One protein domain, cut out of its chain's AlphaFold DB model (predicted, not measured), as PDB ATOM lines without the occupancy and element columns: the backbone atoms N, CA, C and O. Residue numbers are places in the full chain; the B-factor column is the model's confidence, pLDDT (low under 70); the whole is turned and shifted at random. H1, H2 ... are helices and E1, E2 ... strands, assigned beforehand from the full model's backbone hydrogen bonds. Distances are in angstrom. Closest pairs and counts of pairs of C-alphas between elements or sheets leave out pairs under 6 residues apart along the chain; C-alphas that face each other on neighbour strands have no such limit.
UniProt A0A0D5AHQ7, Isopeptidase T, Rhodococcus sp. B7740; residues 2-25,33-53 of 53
ATOM      1  N   ARG A   2    -103.973 447.685  20.230       92.25
ATOM      2  CA  ARG A   2    -102.872 446.787  20.613       92.25
ATOM      3  C   ARG A   2    -102.177 447.329  21.858       92.25
ATOM      4  O   ARG A   2    -102.456 448.474  22.223       92.25
ATOM      5  N   SER A   3    -101.321 446.540  22.501       90.56
ATOM      6  CA  SER A   3    -100.752 446.908  23.802       90.56
ATOM      7  C   SER A   3     -99.432 447.691  23.732       90.56
ATOM      8  O   SER A   3     -99.082 448.348  24.705       90.56
ATOM      9  N   TYR A   4     -98.795 447.762  22.555       92.56
ATOM     10  CA  TYR A   4     -97.482 448.391  22.326       92.56
ATOM     11  C   TYR A   4     -96.361 447.705  23.114       92.56
ATOM     12  O   TYR A   4     -95.458 448.348  23.657       92.56
ATOM     13  N   GLU A   5     -96.412 446.379  23.136       93.31
ATOM     14  CA  GLU A   5     -95.365 445.531  23.695       93.31
ATOM     15  C   GLU A   5     -94.378 445.098  22.591       93.31
ATOM     16  O   GLU A   5     -94.725 445.077  21.400       93.31
ATOM     17  N   PRO A   6     -93.119 444.782  22.939       92.81
ATOM     18  CA  PRO A   6     -92.131 444.338  21.965       92.81
ATOM     19  C   PRO A   6     -92.594 443.101  21.185       92.81
ATOM     20  O   PRO A   6     -92.980 442.093  21.770       92.81
ATOM     21  N   GLY A   7     -92.491 443.164  19.855       90.50
ATOM     22  CA  GLY A   7     -92.835 442.051  18.966       90.50
ATOM     23  C   GLY A   7     -94.312 441.953  18.586       90.50
ATOM     24  O   GLY A   7     -94.676 440.987  17.931       90.50
ATOM     25  N   GLU A   8     -95.155 442.922  18.955       93.31
ATOM     26  CA  GLU A   8     -96.553 442.923  18.523       93.31
ATOM     27  C   GLU A   8     -96.744 443.362  17.065       93.31
ATOM     28  O   GLU A   8     -96.367 444.467  16.655       93.31
ATOM     29  N   ASP A   9     -97.457 442.520  16.335       91.25
ATOM     30  CA  ASP A   9     -97.870 442.620  14.932       91.25
ATOM     31  C   ASP A   9     -99.401 442.503  14.753       91.25
ATOM     32  O   ASP A   9     -99.940 442.716  13.664       91.25
ATOM     33  N   TRP A  10    -100.129 442.272  15.848       92.31
ATOM     34  CA  TRP A  10    -101.581 442.125  15.870       92.31
ATOM     35  C   TRP A  10    -102.316 443.405  16.306       92.31
ATOM     36  O   TRP A  10    -101.763 444.319  16.926       92.31
ATOM     37  N   PHE A  11    -103.619 443.451  16.030       93.44
ATOM     38  CA  PHE A  11    -104.561 444.386  16.637       93.44
ATOM     39  C   PHE A  11    -105.904 443.704  16.920       93.44
ATOM     40  O   PHE A  11    -106.375 442.856  16.169       93.44
ATOM     41  N   TYR A  12    -106.541 444.102  18.016       93.62
ATOM     42  CA  TYR A  12    -107.911 443.739  18.351       93.62
ATOM     43  C   TYR A  12    -108.900 444.720  17.716       93.62
ATOM     44  O   TYR A  12    -108.743 445.942  17.855       93.62
ATOM     45  N   ASN A  13    -109.923 444.200  17.050       94.19
ATOM     46  CA  ASN A  13    -111.035 444.966  16.515       94.19
ATOM     47  C   ASN A  13    -112.251 444.851  17.450       94.19
ATOM     48  O   ASN A  13    -112.741 443.766  17.738       94.19
ATOM     49  N   TYR A  14    -112.757 445.993  17.921       95.12
ATOM     50  CA  TYR A  14    -113.929 446.031  18.803       95.12
ATOM     51  C   TYR A  14    -115.257 445.844  18.067       95.12
ATOM     52  O   TYR A  14    -116.267 445.596  18.714       95.12
ATOM     53  N   ALA A  15    -115.287 446.008  16.741       96.81
ATOM     54  CA  ALA A  15    -116.526 445.898  15.975       96.81
ATOM     55  C   ALA A  15    -117.015 444.447  15.852       96.81
ATOM     56  O   ALA A  15    -118.220 444.211  15.814       96.81
ATOM     57  N   ASP A  16    -116.087 443.497  15.779       97.25
ATOM     58  CA  ASP A  16    -116.347 442.068  15.571       97.25
ATOM     59  C   ASP A  16    -115.713 441.172  16.646       97.25
ATOM     60  O   ASP A  16    -115.839 439.952  16.566       97.25
ATOM     61  N   GLU A  17    -115.072 441.775  17.653       97.12
ATOM     62  CA  GLU A  17    -114.441 441.104  18.792       97.12
ATOM     63  C   GLU A  17    -113.338 440.103  18.402       97.12
ATOM     64  O   GLU A  17    -113.163 439.061  19.036       97.12
ATOM     65  N   GLN A  18    -112.572 440.413  17.351       97.38
ATOM     66  CA  GLN A  18    -111.531 439.526  16.819       97.38
ATOM     67  C   GLN A  18    -110.133 440.154  16.802       97.38
ATOM     68  O   GLN A  18    -109.956 441.374  16.838       97.38
ATOM     69  N   MET A  19    -109.116 439.287  16.748       95.38
ATOM     70  CA  MET A  19    -107.719 439.666  16.528       95.38
ATOM     71  C   MET A  19    -107.358 439.514  15.051       95.38
ATOM     72  O   MET A  19    -107.731 438.532  14.412       95.38
ATOM     73  N   TYR A  20    -106.589 440.468  14.543       94.00
ATOM     74  CA  TYR A  20    -106.129 440.518  13.162       94.00
ATOM     75  C   TYR A  20    -104.651 440.893  13.107       94.00
ATOM     76  O   TYR A  20    -104.174 441.646  13.958       94.00
ATOM     77  N   ASP A  21    -103.960 440.443  12.062       92.19
ATOM     78  CA  ASP A  21    -102.631 440.947  11.717       92.19
ATOM     79  C   ASP A  21    -102.775 442.334  11.085       92.19
ATOM     80  O   ASP A  21    -103.533 442.531  10.127       92.19
ATOM     81  N   GLY A  22    -102.109 443.322  11.675       77.19
ATOM     82  CA  GLY A  22    -102.272 444.732  11.331       77.19
ATOM     83  C   GLY A  22    -101.232 445.267  10.368       77.19
ATOM     84  O   GLY A  22    -100.164 444.681  10.212       77.19
ATOM     85  N   PRO A  23    -101.505 446.425   9.738       84.12
ATOM     86  CA  PRO A  23    -100.445 447.172   9.085       84.12
ATOM     87  C   PRO A  23     -99.410 447.615  10.125       84.12
ATOM     88  O   PRO A  23     -99.742 447.886  11.283       84.12
ATOM     89  N   GLU A  24     -98.157 447.743   9.692       86.56
ATOM     90  CA  GLU A  24     -97.103 448.301  10.534       86.56
ATOM     91  C   GLU A  24     -97.455 449.740  10.955       86.56
ATOM     92  O   GLU A  24     -97.886 450.562  10.139       86.56
ATOM     93  N   LEU A  25     -97.297 450.040  12.248       87.81
ATOM     94  CA  LEU A  25     -97.579 451.361  12.805       87.81
ATOM     95  C   LEU A  25     -96.361 452.284  12.703       87.81
ATOM     96  O   LEU A  25     -95.211 451.845  12.723       87.81
ATOM     97  N   LEU A  33     -86.971 448.469  25.938       92.50
ATOM     98  CA  LEU A  33     -86.755 447.064  26.329       92.50
ATOM     99  C   LEU A  33     -86.188 446.907  27.748       92.50
ATOM    100  O   LEU A  33     -86.303 445.849  28.358       92.50
ATOM    101  N   ASP A  34     -85.547 447.951  28.259       92.31
ATOM    102  CA  ASP A  34     -84.985 448.036  29.604       92.31
ATOM    103  C   ASP A  34     -86.007 448.495  30.657       92.31
ATOM    104  O   ASP A  34     -85.719 448.440  31.856       92.31
ATOM    105  N   GLN A  35     -87.214 448.895  30.239       91.00
ATOM    106  CA  GLN A  35     -88.307 449.213  31.150       91.00
ATOM    107  C   GLN A  35     -88.744 447.955  31.914       91.00
ATOM    108  O   GLN A  35     -89.131 446.945  31.333       91.00
ATOM    109  N   THR A  36     -88.714 448.019  33.243       91.69
ATOM    110  CA  THR A  36     -89.110 446.902  34.106       91.69
ATOM    111  C   THR A  36     -90.609 446.907  34.400       91.69
ATOM    112  O   THR A  36     -91.240 447.961  34.461       91.69
ATOM    113  N   VAL A  37     -91.175 445.717  34.622       89.44
ATOM    114  CA  VAL A  37     -92.585 445.527  34.993       89.44
ATOM    115  C   VAL A  37     -92.676 444.546  36.171       89.44
ATOM    116  O   VAL A  37     -92.067 443.474  36.097       89.44
ATOM    117  N   PRO A  38     -93.422 444.868  37.249       89.44
ATOM    118  CA  PRO A  38     -94.065 446.157  37.541       89.44
ATOM    119  C   PRO A  38     -93.050 447.246  37.923       89.44
ATOM    120  O   PRO A  38     -92.104 446.952  38.651       89.44
ATOM    121  N   GLY A  39     -93.304 448.489  37.477       83.38
ATOM    122  CA  GLY A  39     -92.580 449.728  37.821       83.38
ATOM    123  C   GLY A  39     -91.058 449.697  37.613       83.38
ATOM    124  O   GLY A  39     -90.489 448.648  37.325       83.38
ATOM    125  N   PRO A  40     -90.344 450.827  37.779       90.56
ATOM    126  CA  PRO A  40     -88.891 450.795  37.906       90.56
ATOM    127  C   PRO A  40     -88.518 449.897  39.087       90.56
ATOM    128  O   PRO A  40     -89.026 450.089  40.197       90.56
ATOM    129  N   ARG A  41     -87.672 448.893  38.849       90.19
ATOM    130  CA  ARG A  41     -87.350 447.838  39.824       90.19
ATOM    131  C   ARG A  41     -86.896 448.394  41.176       90.19
ATOM    132  O   ARG A  41     -87.180 447.802  42.208       90.19
ATOM    133  N   GLU A  42     -86.221 449.537  41.180       90.56
ATOM    134  CA  GLU A  42     -85.718 450.219  42.372       90.56
ATOM    135  C   GLU A  42     -86.801 450.903  43.219       90.56
ATOM    136  O   GLU A  42     -86.539 451.289  44.357       90.56
ATOM    137  N   ARG A  43     -88.018 451.055  42.685       93.31
ATOM    138  CA  ARG A  43     -89.150 451.707  43.363       93.31
ATOM    139  C   ARG A  43     -90.268 450.749  43.751       93.31
ATOM    140  O   ARG A  43     -91.207 451.179  44.417       93.31
ATOM    141  N   VAL A  44     -90.187 449.481  43.352       94.19
ATOM    142  CA  VAL A  44     -91.200 448.478  43.688       94.19
ATOM    143  C   VAL A  44     -90.703 447.613  44.849       94.19
ATOM    144  O   VAL A  44     -89.719 446.890  44.687       94.19
ATOM    145  N   PRO A  45     -91.366 447.658  46.026       94.44
ATOM    146  CA  PRO A  45     -91.036 446.773  47.138       94.44
ATOM    147  C   PRO A  45     -91.114 445.304  46.717       94.44
ATOM    148  O   PRO A  45     -92.026 444.911  45.995       94.44
ATOM    149  N   SER A  46     -90.212 444.458  47.213       92.75
ATOM    150  CA  SER A  46     -90.222 443.021  46.889       92.75
ATOM    151  C   SER A  46     -91.524 442.319  47.296       92.75
ATOM    152  O   SER A  46     -91.914 441.338  46.672       92.75
ATOM    153  N   ASN A  47     -92.221 442.843  48.305       94.50
ATOM    154  CA  ASN A  47     -93.510 442.359  48.789       94.50
ATOM    155  C   ASN A  47     -94.716 443.149  48.239       94.50
ATOM    156  O   ASN A  47     -95.780 443.098  48.850       94.50
ATOM    157  N   TRP A  48     -94.578 443.878  47.122       92.44
ATOM    158  CA  TRP A  48     -95.623 444.768  46.586       92.44
ATOM    159  C   TRP A  48     -97.001 444.109  46.443       92.44
ATOM    160  O   TRP A  48     -98.001 444.756  46.727       92.44
ATOM    161  N   GLN A  49     -97.064 442.826  46.067       94.06
ATOM    162  CA  GLN A  49     -98.332 442.096  45.923       94.06
ATOM    163  C   GLN A  49     -99.130 442.053  47.229       94.06
ATOM    164  O   GLN A  49    -100.350 442.119  47.203       94.06
ATOM    165  N   ALA A  50     -98.450 441.992  48.377       95.69
ATOM    166  CA  ALA A  50     -99.091 441.997  49.689       95.69
ATOM    167  C   ALA A  50     -99.525 443.404  50.150       95.69
ATOM    168  O   ALA A  50    -100.197 443.529  51.172       95.69
ATOM    169  N   LEU A  51     -99.111 444.461  49.439       93.62
ATOM    170  CA  LEU A  51     -99.407 445.859  49.770       93.62
ATOM    171  C   LEU A  51    -100.620 446.421  49.007       93.62
ATOM    172  O   LEU A  51    -101.037 447.535  49.310       93.62
ATOM    173  N   ILE A  52    -101.174 445.689  48.033       90.62
ATOM    174  CA  ILE A  52    -102.235 446.158  47.117       90.62
ATOM    175  C   ILE A  52    -103.611 445.513  47.378       90.62
ATOM    176  O   ILE A  52    -104.356 445.251  46.437       90.62
ATOM    177  N   ASN A  53    -103.931 445.251  48.649       69.56
ATOM    178  CA  ASN A  53    -105.209 444.660  49.078       69.56
ATOM    179  C   ASN A  53    -106.417 445.572  48.842       69.56
ATOM    180  O   ASN A  53    -106.321 446.774  49.185       69.56
TER     181      ASN A  53
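AT A GLANCE: This is residues 2 to 25 and 33 to 53 of the 53 residues of the protein "Isopeptidase T" of Rhodococcus sp. B7740 (UniProt A0A0D5AHQ7). The printed part has little regular structure: a small two-stranded hairpin, E1 and E2, sits towards one end, and a winding stretch, residues 33 to 47, leads to a single helical turn, H1, at the other. The 45 printed residues hold E1, E2 and H1 in that order, with 12 residues in named elements; the class is mixed, helices and strands. The two-stranded sheet is antiparallel. The whole is extended, with a radius of gyration of the C-alphas of 16.2 A, and only just flat, spanning 39 by 27 by 10 A.

IN THESE COORDINATES: E1, residues 10 to 13, begins at C-alpha 10 (-101.581, 442.125, 15.870) and measures 9.9 A. E2, residues 18 to 21, measures 10.4 A. H1, residues 48 to 51, measures 5.1 A and ends at C-alpha 51 (-99.407, 445.859, 49.770).

HOW THE PARTS SIT: E1 and E2 form a hairpin with a tight link, their directions 145 degrees apart. N 11 and O 20 are within hydrogen-bond range at 2.8 A. H1 is too short for an O i to N i+4 pair; its one O i to N i+3 pair is within range. E1 and H1 are apart.

THE WHOLE: The farthest C-alphas, of Asp 16 and Glu 42, are 41.5 A apart. Residues 26 to 32, in the link from E2 to H1, are not printed; C-alphas 25 and 33 are 17.8 A apart across this cut. Residue 53 is under pLDDT 70.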